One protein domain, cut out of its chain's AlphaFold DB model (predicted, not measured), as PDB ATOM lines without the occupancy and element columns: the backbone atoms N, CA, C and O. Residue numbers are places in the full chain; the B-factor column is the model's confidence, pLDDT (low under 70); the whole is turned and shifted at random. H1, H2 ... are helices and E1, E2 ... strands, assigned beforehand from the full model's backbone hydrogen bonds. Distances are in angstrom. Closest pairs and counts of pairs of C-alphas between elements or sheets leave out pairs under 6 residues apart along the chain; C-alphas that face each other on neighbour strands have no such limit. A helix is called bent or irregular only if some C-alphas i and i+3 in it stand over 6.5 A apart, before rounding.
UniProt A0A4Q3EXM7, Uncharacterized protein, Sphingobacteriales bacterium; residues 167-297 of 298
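This is residues 167 to 297 of the 298 residues of an uncharacterized protein of Sphingobacteriales bacterium (UniProt A0A4Q3EXM7). A long helix, H4, runs out and the printed part folds back along it through H5 and then H6, like a long helical hairpin. At the end where H4 begins, H1, H2, H3 and the small strand hairpin E1 E2 gather with H6 into a head. The 131 printed residues, mostly helix by class, hold six helices and two antiparallel strands in the order H1 E1 E2 H2 H3 H4 H5 H6. The whole is a loose rod of 69 by 34 by 23 A, with a radius of gyration of the C-alphas of 19.5 A.

H1, residues 167 to 176, begins with C-alpha 167 at (8.241, -13.724, 43.857) and is irregular, with C-alphas 172 and 175 7.1 A apart. E1 is residues 185 to 187, E2 196 to 198, H2 200 to 203 and H3 208 to 217. H4, residues 219 to 251, is 47.8 A long. H5 is residues 259 to 269. H6, residues 274 to 296, is 31.7 A long and ends with C-alpha 296 at (1.253, 1.952, 23.578).

H1 touches H4, closest at C-alphas 167 and 222, 5.5 A, at a steep tilt of 51 degrees, and H2, at C-alphas 172 and 200, 5.2 A. H1 and H3 only just touch, with 3 pairs of C-alphas within 8 A, the closest 168 and 215, 6.1 A. The hairpin E1 and E2 has N 185 and O 198 within hydrogen-bond range at 2.9 A. E1 and H6 come closest at C-alphas 187 and 281, 5.9 A. H4 touches H5, at C-alphas 239 and 269, 7.2 A, and H6, at C-alphas 225 and 276, 7.1 A; both run opposite ways to it, at shallow tilts of 32 and 24 degrees. Every O i to N i+4 pair is within hydrogen-bond range in H3, H4, H5 and H6, against 4 of 6 in H1; H2 is too short for one.

The two C-alphas farthest apart, of Gly 253 and Asp 297, are 69.4 A apart. The printed part has no cut and no long link. Confidence is under 70 in 33 residues, among them 178 to 184 and 265 to 274.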
ATOM      1  N   PHE A 167       6.936 -14.104  44.400       92.25
ATOM      2  CA  PHE A 167       8.241 -13.724  43.857       92.25
ATOM      3  C   PHE A 167       8.196 -12.411  43.069       92.25
ATOM      4  O   PHE A 167       9.185 -11.685  43.044       92.25
ATOM      5  N   ILE A 168       7.051 -12.080  42.460       91.75
ATOM      6  CA  ILE A 168       6.874 -10.793  41.781       91.75
ATOM      7  C   ILE A 168       6.793  -9.638  42.780       91.75
ATOM      8  O   ILE A 168       7.452  -8.624  42.581       91.75
ATOM      9  N   ASP A 169       6.055  -9.789  43.882       91.06
ATOM     10  CA  ASP A 169       6.011  -8.745  44.910       91.06
ATOM     11  C   ASP A 169       7.353  -8.649  45.641       91.06
ATOM     12  O   ASP A 169       7.786  -7.554  45.979       91.06
ATOM     13  N   HIS A 170       8.066  -9.770  45.811       91.50
ATOM     14  CA  HIS A 170       9.451  -9.763  46.279       91.50
ATOM     15  C   HIS A 170      10.347  -8.946  45.346       91.50
ATOM     16  O   HIS A 170      11.053  -8.075  45.832       91.50
ATOM     17  N   LEU A 171      10.278  -9.147  44.024       90.56
ATOM     18  CA  LEU A 171      11.005  -8.329  43.044       90.56
ATOM     19  C   LEU A 171      10.665  -6.839  43.157       90.56
ATOM     20  O   LEU A 171      11.572  -6.013  43.154       90.56
ATOM     21  N   ILE A 172       9.377  -6.501  43.246       87.75
ATOM     22  CA  ILE A 172       8.918  -5.109  43.297       87.75
ATOM     23  C   ILE A 172       9.381  -4.438  44.594       87.75
ATOM     24  O   ILE A 172       9.891  -3.327  44.552       87.75
ATOM     25  N   LEU A 173       9.250  -5.105  45.740       85.75
ATOM     26  CA  LEU A 173       9.541  -4.510  47.047       85.75
ATOM     27  C   LEU A 173      11.022  -4.584  47.429       85.75
ATOM     28  O   LEU A 173      11.465  -3.847  48.306       85.75
ATOM     29  N   HIS A 174      11.806  -5.469  46.809       82.75
ATOM     30  CA  HIS A 174      13.205  -5.670  47.177       82.75
ATOM     31  C   HIS A 174      14.053  -4.389  47.118       82.75
ATOM     32  O   HIS A 174      14.747  -4.132  48.102       82.75
ATOM     33  N   PRO A 175      14.003  -3.546  46.066       73.56
ATOM     34  CA  PRO A 175      14.829  -2.340  45.998       73.56
ATOM     35  C   PRO A 175      14.519  -1.301  47.088       73.56
ATOM     36  O   PRO A 175      15.381  -0.491  47.392       73.56
ATOM     37  N   GLN A 176      13.326  -1.351  47.697       70.75
ATOM     38  CA  GLN A 176      12.884  -0.435  48.761       70.75
ATOM     39  C   GLN A 176      13.355  -0.859  50.167       70.75
ATOM     40  O   GLN A 176      13.038  -0.203  51.159       70.75
ATOM     41  N   ARG A 177      14.067  -1.986  50.296       73.69
ATOM     42  CA  ARG A 177      14.527  -2.497  51.597       73.69
ATOM     43  C   ARG A 177      15.820  -1.797  52.006       73.69
ATOM     44  O   ARG A 177      16.702  -1.638  51.176       73.69
ATOM     45  N   SER A 178      15.966  -1.468  53.293       54.50
ATOM     46  CA  SER A 178      17.063  -0.655  53.866       54.50
ATOM     47  C   SER A 178      18.490  -1.132  53.554       54.50
ATOM     48  O   SER A 178      19.432  -0.354  53.672       54.50
ATOM     49  N   ASN A 179      18.658  -2.383  53.119       51.84
ATOM     50  CA  ASN A 179      19.949  -2.954  52.730       51.84
ATOM     51  C   ASN A 179      20.249  -2.861  51.225       51.84
ATOM     52  O   ASN A 179      21.365  -3.162  50.814       51.84
ATOM     53  N   ASN A 180      19.275  -2.466  50.407       56.59
ATOM     54  CA  ASN A 180      19.423  -2.329  48.968       56.59
ATOM     55  C   ASN A 180      19.496  -0.840  48.639       56.59
ATOM     56  O   ASN A 180      18.516  -0.118  48.761       56.59
ATOM     57  N   ASN A 181      20.657  -0.366  48.189       54.06
ATOM     58  CA  ASN A 181      20.887   1.045  47.834       54.06
ATOM     59  C   ASN A 181      20.135   1.494  46.555       54.06
ATOM     60  O   ASN A 181      20.603   2.376  45.828       54.06
ATOM     61  N   TRP A 182      19.056   0.808  46.174       61.19
ATOM     62  CA  TRP A 182      18.456   0.882  44.846       61.19
ATOM     63  C   TRP A 182      17.034   1.424  44.905       61.19
ATOM     64  O   TRP A 182      16.154   0.898  44.232       61.19
ATOM     65  N   ASP A 183      16.836   2.556  45.584       56.09
ATOM     66  CA  ASP A 183      15.580   3.322  45.519       56.09
ATOM     67  C   ASP A 183      15.091   3.528  44.067       56.09
ATOM     68  O   ASP A 183      13.920   3.789  43.815       56.09
ATOM     69  N   GLN A 184      15.997   3.429  43.083       61.66
ATOM     70  CA  GLN A 184      15.686   3.430  41.657       61.66
ATOM     71  C   GLN A 184      16.535   2.400  40.900       61.66
ATOM     72  O   GLN A 184      17.769   2.468  40.910       61.66
ATOM     73  N   VAL A 185      15.887   1.516  40.135       72.06
ATOM     74  CA  VAL A 185      16.565   0.572  39.235       72.06
ATOM     75  C   VAL A 185      16.860   1.270  37.906       72.06
ATOM     76  O   VAL A 185      15.969   1.841  37.276       72.06
ATOM     77  N   ARG A 186      18.122   1.255  37.454       75.50
ATOM     78  CA  ARG A 186      18.490   1.758  36.117       75.50
ATOM     79  C   ARG A 186      18.402   0.641  35.084       75.50
ATOM     80  O   ARG A 186      19.198  -0.293  35.146       75.50
ATOM     81  N   ILE A 187      17.505   0.801  34.120       79.19
ATOM     82  CA  ILE A 187      17.291  -0.109  32.993       79.19
ATOM     83  C   ILE A 187      17.786   0.493  31.669       79.19
ATOM     84  O   ILE A 187      17.918   1.713  31.550       79.19
ATOM     85  N   TYR A 188      18.077  -0.340  30.669       75.88
ATOM     86  CA  TYR A 188      18.579   0.052  29.341       75.88
ATOM     87  C   TYR A 188      19.877   0.873  29.352       75.88
ATOM     88  O   TYR A 188      20.154   1.626  28.417       75.88
ATOM     89  N   ALA A 189      20.677   0.755  30.412       71.44
ATOM     90  CA  ALA A 189      22.008   1.342  30.448       71.44
ATOM     91  C   ALA A 189      22.960   0.482  29.603       71.44
ATOM     92  O   ALA A 189      23.170  -0.688  29.905       71.44
ATOM     93  N   ASN A 190      23.555   1.067  28.569       68.94
ATOM     94  CA  ASN A 190      24.753   0.541  27.913       68.94
ATOM     95  C   ASN A 190      25.982   1.305  28.434       68.94
ATOM     96  O   ASN A 190      25.828   2.417  28.936       68.94
ATOM     97  N   ASP A 191      27.188   0.742  28.287       60.97
ATOM     98  CA  ASP A 191      28.452   1.223  28.894       60.97
ATOM     99  C   ASP A 191      28.758   2.726  28.712       60.97
ATOM    100  O   ASP A 191      29.557   3.303  29.448       60.97
ATOM    101  N   SER A 192      28.106   3.393  27.754       55.38
ATOM    102  CA  SER A 192      28.264   4.819  27.454       55.38
ATOM    103  C   SER A 192      26.980   5.663  27.544       55.38
ATOM    104  O   SER A 192      27.031   6.855  27.239       55.38
ATOM    105  N   SER A 193      25.826   5.101  27.929       61.44
ATOM    106  CA  SER A 193      24.552   5.830  28.027       61.44
ATOM    107  C   SER A 193      24.039   5.900  29.469       61.44
ATOM    108  O   SER A 193      24.223   4.996  30.284       61.44
ATOM    109  N   ARG A 194      23.369   7.006  29.818       67.81
ATOM    110  CA  ARG A 194      22.597   7.060  31.064       67.81
ATOM    111  C   ARG A 194      21.319   6.248  30.847       67.81
ATOM    112  O   ARG A 194      20.436   6.714  30.137       67.81
ATOM    113  N   GLY A 195      21.234   5.065  31.459       73.06
ATOM    114  CA  GLY A 195      20.007   4.261  31.470       73.06
ATOM    115  C   GLY A 195      18.812   4.990  32.093       73.06
ATOM    116  O   GLY A 195      18.960   6.008  32.779       73.06
ATOM    117  N   MET A 196      17.620   4.448  31.866       79.69
ATOM    118  CA  MET A 196      16.365   4.965  32.397       79.69
ATOM    119  C   MET A 196      16.179   4.522  33.848       79.69
ATOM    120  O   MET A 196      16.318   3.347  34.164       79.69
ATOM    121  N   LYS A 197      15.854   5.460  34.737       78.88
ATOM    122  CA  LYS A 197      15.521   5.154  36.130       78.88
ATOM    123  C   LYS A 197      14.056   4.735  36.225       78.88
ATOM    124  O   LYS A 197      13.197   5.465  35.737       78.88
ATOM    125  N   VAL A 198      13.796   3.603  36.862       74.44
ATOM    126  CA  VAL A 198      12.454   3.094  37.146       74.44
ATOM    127  C   VAL A 198      12.313   2.887  38.645       74.44
ATOM    128  O   VAL A 198      13.178   2.283  39.279       74.44
ATOM    129  N   ASP A 199      11.225   3.421  39.184       76.94
ATOM    130  CA  ASP A 199      10.804   3.191  40.560       76.94
ATOM    131  C   ASP A 199       9.990   1.894  40.627       76.94
ATOM    132  O   ASP A 199       9.201   1.622  39.717       76.94
ATOM    133  N   SER A 200      10.149   1.101  41.682       72.81
ATOM    134  CA  SER A 200       9.320  -0.084  41.919       72.81
ATOM    135  C   SER A 200       7.827   0.241  41.966       72.81
ATOM    136  O   SER A 200       7.016  -0.533  41.453       72.81
ATOM    137  N   ASP A 201       7.457   1.425  42.460       77.62
ATOM    138  CA  ASP A 201       6.063   1.863  42.522       77.62
ATOM    139  C   ASP A 201       5.431   2.051  41.138       77.62
ATOM    140  O   ASP A 201       4.204   2.019  40.998       77.62
ATOM    141  N   THR A 202       6.251   2.157  40.084       78.44
ATOM    142  CA  THR A 202       5.789   2.208  38.687       78.44
ATOM    143  C   THR A 202       4.944   0.981  38.328       78.44
ATOM    144  O   THR A 202       4.089   1.063  37.450       78.44
ATOM    145  N   PHE A 203       5.136  -0.148  39.015       80.50
ATOM    146  CA  PHE A 203       4.458  -1.417  38.737       80.50
ATOM    147  C   PHE A 203       3.264  -1.701  39.662       80.50
ATOM    148  O   PHE A 203       2.600  -2.735  39.527       80.50
ATOM    149  N   ASN A 204       2.922  -0.775  40.565       74.88
ATOM    150  CA  ASN A 204       1.736  -0.894  41.425       74.88
ATOM    151  C   ASN A 204       0.421  -0.835  40.632       74.88
ATOM    152  O   ASN A 204      -0.615  -1.286  41.111       74.88
ATOM    153  N   VAL A 205       0.466  -0.323  39.401       74.62
ATOM    154  CA  VAL A 205      -0.674  -0.277  38.476       74.62
ATOM    155  C   VAL A 205      -0.917  -1.595  37.730       74.62
ATOM    156  O   VAL A 205      -1.931  -1.708  37.042       74.62
ATOM    157  N   LEU A 206      -0.018  -2.584  37.841       81.44
ATOM    158  CA  LEU A 206      -0.200  -3.869  37.166       81.44
ATOM    159  C   LEU A 206      -1.390  -4.636  37.761       81.44
ATOM    160  O   LEU A 206      -1.457  -4.865  38.970       81.44
ATOM    161  N   SER A 207      -2.300  -5.086  36.900       87.06
ATOM    162  CA  SER A 207      -3.433  -5.933  37.263       87.06
ATOM    163  C   SER A 207      -2.972  -7.307  37.761       87.06
ATOM    164  O   SER A 207      -1.871  -7.772  37.460       87.06
ATOM    165  N   GLY A 208      -3.838  -8.007  38.503       87.31
ATOM    166  CA  GLY A 208      -3.546  -9.372  38.955       87.31
ATOM    167  C   GLY A 208      -3.274 -10.346  37.800       87.31
ATOM    168  O   GLY A 208      -2.435 -11.233  37.934       87.31
ATOM    169  N   GLU A 209      -3.922 -10.147  36.651       88.75
ATOM    170  CA  GLU A 209      -3.690 -10.943  35.440       88.75
ATOM    171  C   GLU A 209      -2.302 -10.679  34.847       88.75
ATOM    172  O   GLU A 209      -1.565 -11.626  34.575       88.75
ATOM    173  N   GLN A 210      -1.903  -9.408  34.723       88.19
ATOM    174  CA  GLN A 210      -0.574  -9.027  34.233       88.19
ATOM    175  C   GLN A 210       0.527  -9.575  35.145       88.19
ATOM    176  O   GLN A 210       1.499 -10.167  34.676       88.19
ATOM    177  N   ARG A 211       0.346  -9.431  36.462       90.31
ATOM    178  CA  ARG A 211       1.261  -9.981  37.467       90.31
ATOM    179  C   ARG A 211       1.362 -11.502  37.359       90.31
ATOM    180  O   ARG A 211       2.468 -12.035  37.375       90.31
ATOM    181  N   GLY A 212       0.232 -12.190  37.200       90.38
ATOM    182  CA  GLY A 212       0.187 -13.643  37.033       90.38
ATOM    183  C   GLY A 212       0.894 -14.117  35.762       90.38
ATOM    184  O   GLY A 212       1.704 -15.042  35.820       90.38
ATOM    185  N   LYS A 213       0.649 -13.445  34.633       91.19
ATOM    186  CA  LYS A 213       1.296 -13.747  33.351       91.19
ATOM    187  C   LYS A 213       2.809 -13.557  33.428       91.19
ATOM    188  O   LYS A 213       3.550 -14.473  33.078       91.19
ATOM    189  N   PHE A 214       3.270 -12.420  33.949       93.25
ATOM    190  CA  PHE A 214       4.698 -12.161  34.129       93.25
ATOM    191  C   PHE A 214       5.350 -13.192  35.053       93.25
ATOM    192  O   PHE A 214       6.387 -13.760  34.716       93.25
ATOM    193  N   ALA A 215       4.721 -13.483  36.197       92.31
ATOM    194  CA  ALA A 215       5.231 -14.463  37.151       92.31
ATOM    195  C   ALA A 215       5.346 -15.868  36.543       92.31
ATOM    196  O   ALA A 215       6.281 -16.595  36.867       92.31
ATOM    197  N   GLN A 216       4.431 -16.241  35.645       93.44
ATOM    198  CA  GLN A 216       4.494 -17.507  34.921       93.44
ATOM    199  C   GLN A 216       5.611 -17.517  33.868       93.44
ATOM    200  O   GLN A 216       6.363 -18.487  33.789       93.44
ATOM    201  N   GLU A 217       5.735 -16.450  33.074       94.81
ATOM    202  CA  GLU A 217       6.758 -16.327  32.026       94.81
ATOM    203  C   GLU A 217       8.182 -16.259  32.600       94.81
ATOM    204  O   GLU A 217       9.110 -16.779  31.985       94.81
ATOM    205  N   LYS A 218       8.345 -15.653  33.782       95.75
ATOM    206  CA  LYS A 218       9.635 -15.413  34.455       95.75
ATOM    207  C   LYS A 218       9.828 -16.225  35.726       95.75
ATOM    208  O   LYS A 218      10.618 -15.859  36.593       95.75
ATOM    209  N   PHE A 219       9.093 -17.329  35.865       93.56
ATOM    210  CA  PHE A 219       9.077 -18.118  37.096       93.56
ATOM    211  C   PHE A 219      10.476 -18.561  37.539       93.56
ATOM    212  O   PHE A 219      10.789 -18.502  38.726       93.56
ATOM    213  N   VAL A 220      11.319 -19.004  36.602       93.12
ATOM    214  CA  VAL A 220      12.658 -19.523  36.914       93.12
ATOM    215  C   VAL A 220      13.539 -18.411  37.472       93.12
ATOM    216  O   VAL A 220      14.121 -18.574  38.539       93.12
ATOM    217  N   GLU A 221      13.593 -17.274  36.788       94.69
ATOM    218  CA  GLU A 221      14.374 -16.101  37.172       94.69
ATOM    219  C   GLU A 221      13.908 -15.523  38.512       94.69
ATOM    220  O   GLU A 221      14.723 -15.254  39.392       94.69
ATOM    221  N   LEU A 222      12.593 -15.402  38.698       93.62
ATOM    222  CA  LEU A 222      11.979 -14.932  39.937       93.62
ATOM    223  C   LEU A 222      12.251 -15.879  41.117       93.62
ATOM    224  O   LEU A 222      12.574 -15.424  42.215       93.62
ATOM    225  N   ASN A 223      12.175 -17.194  40.892       91.31
ATOM    226  CA  ASN A 223      12.525 -18.198  41.897       91.31
ATOM    227  C   ASN A 223      14.023 -18.134  42.240       91.31
ATOM    228  O   ASN A 223      14.396 -18.133  43.411       91.31
ATOM    229  N   CYS A 224      14.893 -18.033  41.230       90.69
ATOM    230  CA  CYS A 224      16.331 -17.853  41.426       90.69
ATOM    231  C   CYS A 224      16.636 -16.607  42.258       90.69
ATOM    232  O   CYS A 224      17.430 -16.686  43.189       90.69
ATOM    233  N   PHE A 225      15.967 -15.493  41.973       90.81
ATOM    234  CA  PHE A 225      16.116 -14.259  42.728       90.81
ATOM    235  C   PHE A 225      15.700 -14.415  44.201       90.81
ATOM    236  O   PHE A 225      16.477 -14.095  45.098       90.81
ATOM    237  N   ALA A 226      14.523 -14.991  44.472       91.25
ATOM    238  CA  ALA A 226      14.076 -15.256  45.841       91.25
ATOM    239  C   ALA A 226      15.038 -16.189  46.601       91.25
ATOM    240  O   ALA A 226      15.387 -15.922  47.754       91.25
ATOM    241  N   LYS A 227      15.523 -17.253  45.943       89.88
ATOM    242  CA  LYS A 227      16.548 -18.156  46.494       89.88
ATOM    243  C   LYS A 227      17.837 -17.413  46.809       89.88
ATOM    244  O   LYS A 227      18.376 -17.609  47.894       89.88
ATOM    245  N   ASN A 228      18.296 -16.553  45.901       87.31
ATOM    246  CA  ASN A 228      19.517 -15.785  46.100       87.31
ATOM    247  C   ASN A 228      19.402 -14.873  47.320       87.31
ATOM    248  O   ASN A 228      20.270 -14.914  48.177       87.31
ATOM    249  N   THR A 229      18.285 -14.157  47.488       87.62
ATOM    250  CA  THR A 229      18.073 -13.311  48.675       87.62
ATOM    251  C   THR A 229      18.219 -14.095  49.990       87.62
ATOM    252  O   THR A 229      18.821 -13.604  50.950       87.62
ATOM    253  N   ILE A 230      17.678 -15.317  50.055       88.06
ATOM    254  CA  ILE A 230      17.765 -16.173  51.250       88.06
ATOM    255  C   ILE A 230      19.191 -16.686  51.451       88.06
ATOM    256  O   ILE A 230      19.695 -16.654  52.574       88.06
ATOM    257  N   LEU A 231      19.840 -17.146  50.377       85.12
ATOM    258  CA  LEU A 231      21.215 -17.642  50.418       85.12
ATOM    259  C   LEU A 231      22.177 -16.541  50.854       85.12
ATOM    260  O   LEU A 231      22.866 -16.734  51.845       85.12
ATOM    261  N   THR A 232      22.130 -15.366  50.227       82.19
ATOM    262  CA  THR A 232      22.939 -14.199  50.605       82.19
ATOM    263  C   THR A 232      22.727 -13.831  52.073       82.19
ATOM    264  O   THR A 232      23.680 -13.571  52.804       82.19
ATOM    265  N   THR A 233      21.478 -13.860  52.549       83.69
ATOM    266  CA  THR A 233      21.154 -13.616  53.962       83.69
ATOM    267  C   THR A 233      21.826 -14.636  54.883       83.69
ATOM    268  O   THR A 233      22.483 -14.263  55.857       83.69
ATOM    269  N   TYR A 234      21.687 -15.923  54.569       84.56
ATOM    270  CA  TYR A 234      22.275 -17.007  55.347       84.56
ATOM    271  C   TYR A 234      23.812 -16.965  55.321       84.56
ATOM    272  O   TYR A 234      24.457 -17.043  56.368       84.56
ATOM    273  N   GLU A 235      24.400 -16.801  54.137       81.44
ATOM    274  CA  GLU A 235      25.842 -16.727  53.907       81.44
ATOM    275  C   GLU A 235      26.457 -15.528  54.613       81.44
ATOM    276  O   GLU A 235      27.456 -15.699  55.302       81.44
ATOM    277  N   ARG A 236      25.831 -14.345  54.564       80.12
ATOM    278  CA  ARG A 236      26.305 -13.159  55.290       80.12
ATOM    279  C   ARG A 236      26.470 -13.438  56.783       80.12
ATOM    280  O   ARG A 236      27.498 -13.095  57.369       80.12
ATOM    281  N   LYS A 237      25.487 -14.095  57.411       82.06
ATOM    282  CA  LYS A 237      25.574 -14.445  58.839       82.06
ATOM    283  C   LYS A 237      26.610 -15.544  59.089       82.06
ATOM    284  O   LYS A 237      27.356 -15.461  60.063       82.06
ATOM    285  N   PHE A 238      26.693 -16.545  58.213       82.75
ATOM    286  CA  PHE A 238      27.689 -17.614  58.313       82.75
ATOM    287  C   PHE A 238      29.126 -17.088  58.186       82.75
ATOM    288  O   PHE A 238      29.978 -17.405  59.016       82.75
ATOM    289  N   VAL A 239      29.390 -16.249  57.185       80.88
ATOM    290  CA  VAL A 239      30.688 -15.611  56.955       80.88
ATOM    291  C   VAL A 239      31.054 -14.714  58.129       80.88
ATOM    292  O   VAL A 239      32.177 -14.806  58.613       80.88
ATOM    293  N   SER A 240      30.115 -13.916  58.649       82.00
ATOM    294  CA  SER A 240      30.351 -13.105  59.849       82.00
ATOM    295  C   SER A 240      30.803 -13.964  61.043       82.00
ATOM    296  O   SER A 240      31.856 -13.702  61.626       82.00
ATOM    297  N   ARG A 241      30.099 -15.075  61.330       81.81
ATOM    298  CA  ARG A 241      30.498 -16.041  62.377       81.81
ATOM    299  C   ARG A 241      31.888 -16.632  62.125       81.81
ATOM    300  O   ARG A 241      32.666 -16.804  63.062       81.81
ATOM    301  N   TYR A 242      32.205 -16.962  60.874       82.06
ATOM    302  CA  TYR A 242      33.514 -17.498  60.508       82.06
ATOM    303  C   TYR A 242      34.633 -16.470  60.720       82.06
ATOM    304  O   TYR A 242      35.662 -16.800  61.306       82.06
ATOM    305  N   LEU A 243      34.434 -15.224  60.287       80.88
ATOM    306  CA  LEU A 243      35.418 -14.154  60.445       80.88
ATOM    307  C   LEU A 243      35.653 -13.812  61.921       80.88
ATOM    308  O   LEU A 243      36.809 -13.672  62.317       80.88
ATOM    309  N   ASP A 244      34.602 -13.763  62.745       82.50
ATOM    310  CA  ASP A 244      34.728 -13.588  64.201       82.50
ATOM    311  C   ASP A 244      35.538 -14.728  64.845       82.50
ATOM    312  O   ASP A 244      36.487 -14.491  65.600       82.50
ATOM    313  N   PHE A 245      35.242 -15.981  64.482       82.75
ATOM    314  CA  PHE A 245      36.013 -17.136  64.937       82.75
ATOM    315  C   PHE A 245      37.500 -17.027  64.565       82.75
ATOM    316  O   PHE A 245      38.370 -17.267  65.408       82.75
ATOM    317  N   VAL A 246      37.814 -16.641  63.327       79.56
ATOM    318  CA  VAL A 246      39.211 -16.488  62.904       79.56
ATOM    319  C   VAL A 246      39.887 -15.282  63.569       79.56
ATOM    320  O   VAL A 246      41.074 -15.364  63.903       79.56
ATOM    321  N   GLY A 247      39.155 -14.199  63.837       78.81
ATOM    322  CA  GLY A 247      39.643 -13.075  64.641       78.81
ATOM    323  C   GLY A 247      40.118 -13.546  66.017       78.81
ATOM    324  O   GLY A 247      41.278 -13.348  66.377       78.81
ATOM    325  N   LYS A 248      39.284 -14.327  66.712       82.94
ATOM    326  CA  LYS A 248      39.618 -14.924  68.018       82.94
ATOM    327  C   LYS A 248      40.842 -15.852  67.962       82.94
ATOM    328  O   LYS A 248      41.651 -15.866  68.888       82.94
ATOM    329  N   LEU A 249      41.016 -16.619  66.881       79.25
ATOM    330  CA  LEU A 249      42.221 -17.440  66.679       79.25
ATOM    331  C   LEU A 249      43.480 -16.599  66.423       79.25
ATOM    332  O   LEU A 249      44.574 -16.988  66.841       79.25
ATOM    333  N   SER A 250      43.336 -15.472  65.724       74.81
ATOM    334  CA  SER A 250      44.428 -14.529  65.457       74.81
ATOM    335  C   SER A 250      44.941 -13.909  66.746       74.81
ATOM    336  O   SER A 250      46.148 -13.934  66.985       74.81
ATOM    337  N   ASP A 251      44.032 -13.480  67.618       77.88
ATOM    338  CA  ASP A 251      44.365 -12.937  68.937       77.88
ATOM    339  C   ASP A 251      45.076 -13.969  69.827       77.88
ATOM    340  O   ASP A 251      45.956 -13.629  70.618       77.88
ATOM    341  N   ALA A 252      44.756 -15.255  69.653       78.31
ATOM    342  CA  ALA A 252      45.421 -16.367  70.331       78.31
ATOM    343  C   ALA A 252      46.774 -16.776  69.701       78.31
ATOM    344  O   ALA A 252      47.421 -17.705  70.189       78.31
ATOM    345  N   GLY A 253      47.211 -16.122  68.617       73.50
ATOM    346  CA  GLY A 253      48.466 -16.424  67.920       73.50
ATOM    347  C   GLY A 253      48.435 -17.698  67.063       73.50
ATOM    348  O   GLY A 253      49.491 -18.233  66.724       73.50
ATOM    349  N   LEU A 254      47.247 -18.198  66.703       69.56
ATOM    350  CA  LEU A 254      47.050 -19.464  65.975       69.56
ATOM    351  C   LEU A 254      46.701 -19.279  64.483       69.56
ATOM    352  O   LEU A 254      46.533 -20.259  63.758       69.56
ATOM    353  N   ALA A 255      46.609 -18.041  63.991       65.69
ATOM    354  CA  ALA A 255      46.044 -17.735  62.670       65.69
ATOM    355  C   ALA A 255      46.946 -17.997  61.452       65.69
ATOM    356  O   ALA A 255      46.460 -17.959  60.319       65.69
ATOM    357  N   ASN A 256      48.231 -18.317  61.644       66.38
ATOM    358  CA  ASN A 256      49.182 -18.471  60.532       66.38
ATOM    359  C   ASN A 256      48.793 -19.570  59.521       66.38
ATOM    360  O   ASN A 256      49.241 -19.523  58.380       66.38
ATOM    361  N   ALA A 257      47.943 -20.531  59.902       67.19
ATOM    362  CA  ALA A 257      47.455 -21.578  59.001       67.19
ATOM    363  C   ALA A 257      46.268 -21.149  58.109       67.19
ATOM    364  O   ALA A 257      45.992 -21.817  57.116       67.19
ATOM    365  N   TYR A 258      45.573 -20.051  58.438       67.62
ATOM    366  CA  TYR A 258      44.293 -19.686  57.809       67.62
ATOM    367  C   TYR A 258      44.300 -18.337  57.080       67.62
ATOM    368  O   TYR A 258      43.358 -18.053  56.346       67.62
ATOM    369  N   GLY A 259      45.355 -17.524  57.218       69.69
ATOM    370  CA  GLY A 259      45.388 -16.149  56.697       69.69
ATOM    371  C   GLY A 259      45.048 -16.001  55.205       69.69
ATOM    372  O   GLY A 259      44.318 -15.086  54.838       69.69
ATOM    373  N   ALA A 260      45.496 -16.929  54.351       73.00
ATOM    374  CA  ALA A 260      45.168 -16.905  52.921       73.00
ATOM    375  C   ALA A 260      43.676 -17.178  52.643       73.00
ATOM    376  O   ALA A 260      43.086 -16.546  51.771       73.00
ATOM    377  N   TYR A 261      43.045 -18.081  53.402       70.50
ATOM    378  CA  TYR A 261      41.614 -18.374  53.267       70.50
ATOM    379  C   TYR A 261      40.748 -17.226  53.784       70.50
ATOM    380  O   TYR A 261      39.724 -16.925  53.181       70.50
ATOM    381  N   VAL A 262      41.176 -16.549  54.853       69.38
ATOM    382  CA  VAL A 262      40.484 -15.363  55.385       69.38
ATOM    383  C   VAL A 262      40.443 -14.247  54.353       69.38
ATOM    384  O   VAL A 262      39.380 -13.683  54.140       69.38
ATOM    385  N   GLN A 263      41.562 -13.970  53.677       70.19
ATOM    386  CA  GLN A 263      41.611 -12.936  52.639       70.19
ATOM    387  C   GLN A 263      40.680 -13.249  51.463       70.19
ATOM    388  O   GLN A 263      39.984 -12.354  50.998       70.19
ATOM    389  N   ILE A 264      40.623 -14.512  51.022       74.69
ATOM    390  CA  ILE A 264      39.706 -14.952  49.956       74.69
ATOM    391  C   ILE A 264      38.242 -14.836  50.406       74.69
ATOM    392  O   ILE A 264      37.380 -14.411  49.645       74.69
ATOM    393  N   ILE A 265      37.934 -15.219  51.645       69.19
ATOM    394  CA  ILE A 265      36.567 -15.127  52.171       69.19
ATOM    395  C   ILE A 265      36.158 -13.663  52.337       69.19
ATOM    396  O   ILE A 265      35.038 -13.324  51.981       69.19
ATOM    397  N   GLN A 266      37.051 -12.796  52.818       66.69
ATOM    398  CA  GLN A 266      36.804 -11.356  52.914       66.69
ATOM    399  C   GLN A 266      36.568 -10.735  51.536       66.69
ATOM    400  O   GLN A 266      35.585 -10.021  51.377       66.69
ATOM    401  N   SER A 267      37.392 -11.061  50.533       66.81
ATOM    402  CA  SER A 267      37.185 -10.546  49.176       66.81
ATOM    403  C   SER A 267      35.850 -10.999  48.591       66.81
ATOM    404  O   SER A 267      35.139 -10.187  48.019       66.81
ATOM    405  N   ASN A 268      35.475 -12.266  48.784       63.62
ATOM    406  CA  ASN A 268      34.231 -12.809  48.236       63.62
ATOM    407  C   ASN A 268      32.988 -12.354  49.021       63.62
ATOM    408  O   ASN A 268      31.903 -12.272  48.462       63.62
ATOM    409  N   ALA A 269      33.125 -12.067  50.318       59.19
ATOM    410  CA  ALA A 269      32.048 -11.511  51.140       59.19
ATOM    411  C   ALA A 269      31.738 -10.051  50.783       59.19
ATOM    412  O   ALA A 269      30.614  -9.593  50.977       59.19
ATOM    413  N   GLU A 270      32.744  -9.343  50.268       52.34
ATOM    414  CA  GLU A 270      32.652  -7.994  49.708       52.34
ATOM    415  C   GLU A 270      32.394  -7.987  48.192       52.34
ATOM    416  O   GLU A 270      32.327  -6.909  47.601       52.34
ATOM    417  N   GLU A 271      32.184  -9.151  47.563       45.38
ATOM    418  CA  GLU A 271      31.646  -9.270  46.203       45.38
ATOM    419  C   GLU A 271      30.134  -9.532  46.251       45.38
ATOM    420  O   GLU A 271      29.686 -10.668  46.074       45.38
ATOM    421  N   PRO A 272      29.289  -8.517  46.477       50.97
ATOM    422  CA  PRO A 272      27.883  -8.668  46.221       50.97
ATOM    423  C   PRO A 272      27.569  -8.106  44.825       50.97
ATOM    424  O   PRO A 272      28.363  -7.442  44.162       50.97
ATOM    425  N   GLU A 273      26.334  -8.323  44.411       54.16
ATOM    426  CA  GLU A 273      25.598  -7.411  43.542       54.16
ATOM    427  C   GLU A 273      25.673  -7.605  42.037       54.16
ATOM    428  O   GLU A 273      24.604  -7.524  41.462       54.16
ATOM    429  N   ASP A 274      26.785  -7.855  41.344       59.66
ATOM    430  CA  ASP A 274      26.730  -7.692  39.874       59.66
ATOM    431  C   ASP A 274      25.754  -8.670  39.176       59.66
ATOM    432  O   ASP A 274      24.917  -8.238  38.383       59.66
ATOM    433  N   SER A 275      25.753  -9.956  39.542       71.19
ATOM    434  CA  SER A 275      24.849 -10.957  38.945       71.19
ATOM    435  C   SER A 275      23.393 -10.836  39.414       71.19
ATOM    436  O   SER A 275      22.477 -10.927  38.595       71.19
ATOM    437  N   GLU A 276      23.157 -10.594  40.708       77.94
ATOM    438  CA  GLU A 276      21.813 -10.358  41.259       77.94
ATOM    439  C   GLU A 276      21.225  -9.054  40.715       77.94
ATOM    440  O   GLU A 276      20.072  -9.015  40.296       77.94
ATOM    441  N   ARG A 277      22.036  -7.998  40.634       76.06
ATOM    442  CA  ARG A 277      21.658  -6.711  40.049       76.06
ATOM    443  C   ARG A 277      21.312  -6.829  38.595       76.06
ATOM    444  O   ARG A 277      20.326  -6.234  38.176       76.06
ATOM    445  N   ASP A 278      22.106  -7.546  37.822       80.69
ATOM    446  CA  ASP A 278      21.841  -7.679  36.400       80.69
ATOM    447  C   ASP A 278      20.608  -8.562  36.152       80.69
ATOM    448  O   ASP A 278      19.806  -8.243  35.272       80.69
ATOM    449  N   LEU A 279      20.359  -9.572  37.000       87.25
ATOM    450  CA  LEU A 279      19.099 -10.323  37.016       87.25
ATOM    451  C   LEU A 279      17.900  -9.422  37.347       87.25
ATOM    452  O   LEU A 279      16.919  -9.410  36.603       87.25
ATOM    453  N   VAL A 280      17.977  -8.642  38.429       87.12
ATOM    454  CA  VAL A 280      16.916  -7.706  38.835       87.12
ATOM    455  C   VAL A 280      16.676  -6.670  37.741       87.12
ATOM    456  O   VAL A 280      15.533  -6.465  37.345       87.12
ATOM    457  N   LYS A 281      17.725  -6.058  37.184       85.38
ATOM    458  CA  LYS A 281      17.603  -5.122  36.057       85.38
ATOM    459  C   LYS A 281      16.915  -5.768  34.861       85.38
ATOM    460  O   LYS A 281      16.001  -5.160  34.315       85.38
ATOM    461  N   GLY A 282      17.313  -6.982  34.477       88.69
ATOM    462  CA  GLY A 282      16.694  -7.717  33.373       88.69
ATOM    463  C   GLY A 282      15.207  -7.991  33.618       88.69
ATOM    464  O   GLY A 282      14.377  -7.756  32.743       88.69
ATOM    465  N   LEU A 283      14.846  -8.396  34.837       91.50
ATOM    466  CA  LEU A 283      13.450  -8.593  35.233       91.50
ATOM    467  C   LEU A 283      12.646  -7.285  35.206       91.50
ATOM    468  O   LEU A 283      11.516  -7.268  34.718       91.50
ATOM    469  N   PHE A 284      13.225  -6.179  35.677       89.88
ATOM    470  CA  PHE A 284      12.609  -4.852  35.602       89.88
ATOM    471  C   PHE A 284      12.460  -4.365  34.154       89.88
ATOM    472  O   PHE A 284      11.434  -3.775  33.815       89.88
ATOM    473  N   GLU A 285      13.437  -4.630  33.281       90.06
ATOM    474  CA  GLU A 285      13.349  -4.352  31.844       90.06
ATOM    475  C   GLU A 285      12.192  -5.105  31.197       90.06
ATOM    476  O   GLU A 285      11.372  -4.497  30.507       90.06
ATOM    477  N   ASP A 286      12.097  -6.409  31.444       91.31
ATOM    478  CA  ASP A 286      11.041  -7.248  30.886       91.31
ATOM    479  C   ASP A 286       9.658  -6.830  31.399       91.31
ATOM    480  O   ASP A 286       8.715  -6.700  30.612       91.31
ATOM    481  N   MET A 287       9.542  -6.534  32.697       89.88
ATOM    482  CA  MET A 287       8.298  -6.052  33.299       89.88
ATOM    483  C   MET A 287       7.894  -4.689  32.719       89.88
ATOM    484  O   MET A 287       6.727  -4.470  32.389       89.88
ATOM    485  N   TYR A 288       8.862  -3.795  32.501       88.31
ATOM    486  CA  TYR A 288       8.626  -2.513  31.842       88.31
ATOM    487  C   TYR A 288       8.207  -2.676  30.374       88.31
ATOM    488  O   TYR A 288       7.317  -1.964  29.917       88.31
ATOM    489  N   ARG A 289       8.785  -3.624  29.621       87.31
ATOM    490  CA  ARG A 289       8.359  -3.914  28.234       87.31
ATOM    491  C   ARG A 289       6.930  -4.421  28.171       87.31
ATOM    492  O   ARG A 289       6.198  -4.017  27.272       87.31
ATOM    493  N   MET A 290       6.548  -5.298  29.097       85.69
ATOM    494  CA  MET A 290       5.175  -5.785  29.204       85.69
ATOM    495  C   MET A 290       4.213  -4.618  29.448       85.69
ATOM    496  O   MET A 290       3.245  -4.461  28.712       85.69
ATOM    497  N   PHE A 291       4.539  -3.752  30.409       82.31
ATOM    498  CA  PHE A 291       3.753  -2.558  30.713       82.31
ATOM    499  C   PHE A 291       3.656  -1.583  29.527       82.31
ATOM    500  O   PHE A 291       2.575  -1.100  29.199       82.31
ATOM    501  N   ALA A 292       4.776  -1.309  28.853       81.56
ATOM    502  CA  ALA A 292       4.829  -0.371  27.738       81.56
ATOM    503  C   ALA A 292       4.049  -0.860  26.509       81.56
ATOM    504  O   ALA A 292       3.370  -0.054  25.883       81.56
ATOM    505  N   ARG A 293       4.106  -2.158  26.169       79.00
ATOM    506  CA  ARG A 293       3.298  -2.715  25.068       79.00
ATOM    507  C   ARG A 293       1.815  -2.439  25.292       79.00
ATOM    508  O   ARG A 293       1.162  -1.878  24.430       79.00
ATOM    509  N   GLU A 294       1.315  -2.683  26.494       69.62
ATOM    510  CA  GLU A 294      -0.117  -2.530  26.760       69.62
ATOM    511  C   GLU A 294      -0.597  -1.072  26.868       69.62
ATOM    512  O   GLU A 294      -1.773  -0.802  26.642       69.62
ATOM    513  N   ILE A 295       0.289  -0.119  27.181       67.00
ATOM    514  CA  ILE A 295      -0.041   1.318  27.135       67.00
ATOM    515  C   ILE A 295       0.010   1.874  25.709       67.00
ATOM    516  O   ILE A 295      -0.730   2.810  25.396       67.00
ATOM    517  N   PHE A 296       0.912   1.355  24.871       63.88
ATOM    518  CA  PHE A 296       1.253   1.952  23.578       63.88
ATOM    519  C   PHE A 296       0.815   1.148  22.342       63.88
ATOM    520  O   PHE A 296       0.977   1.670  21.240       63.88
ATOM    521  N   ASP A 297       0.225  -0.039  22.488       49.19
ATOM    522  CA  ASP A 297      -0.565  -0.699  21.431       49.19
ATOM    523  C   ASP A 297      -1.857   0.139  21.231       49.19
ATOM    524  O   ASP A 297      -2.628   0.301  22.179       49.19
TER     525      ASP A 297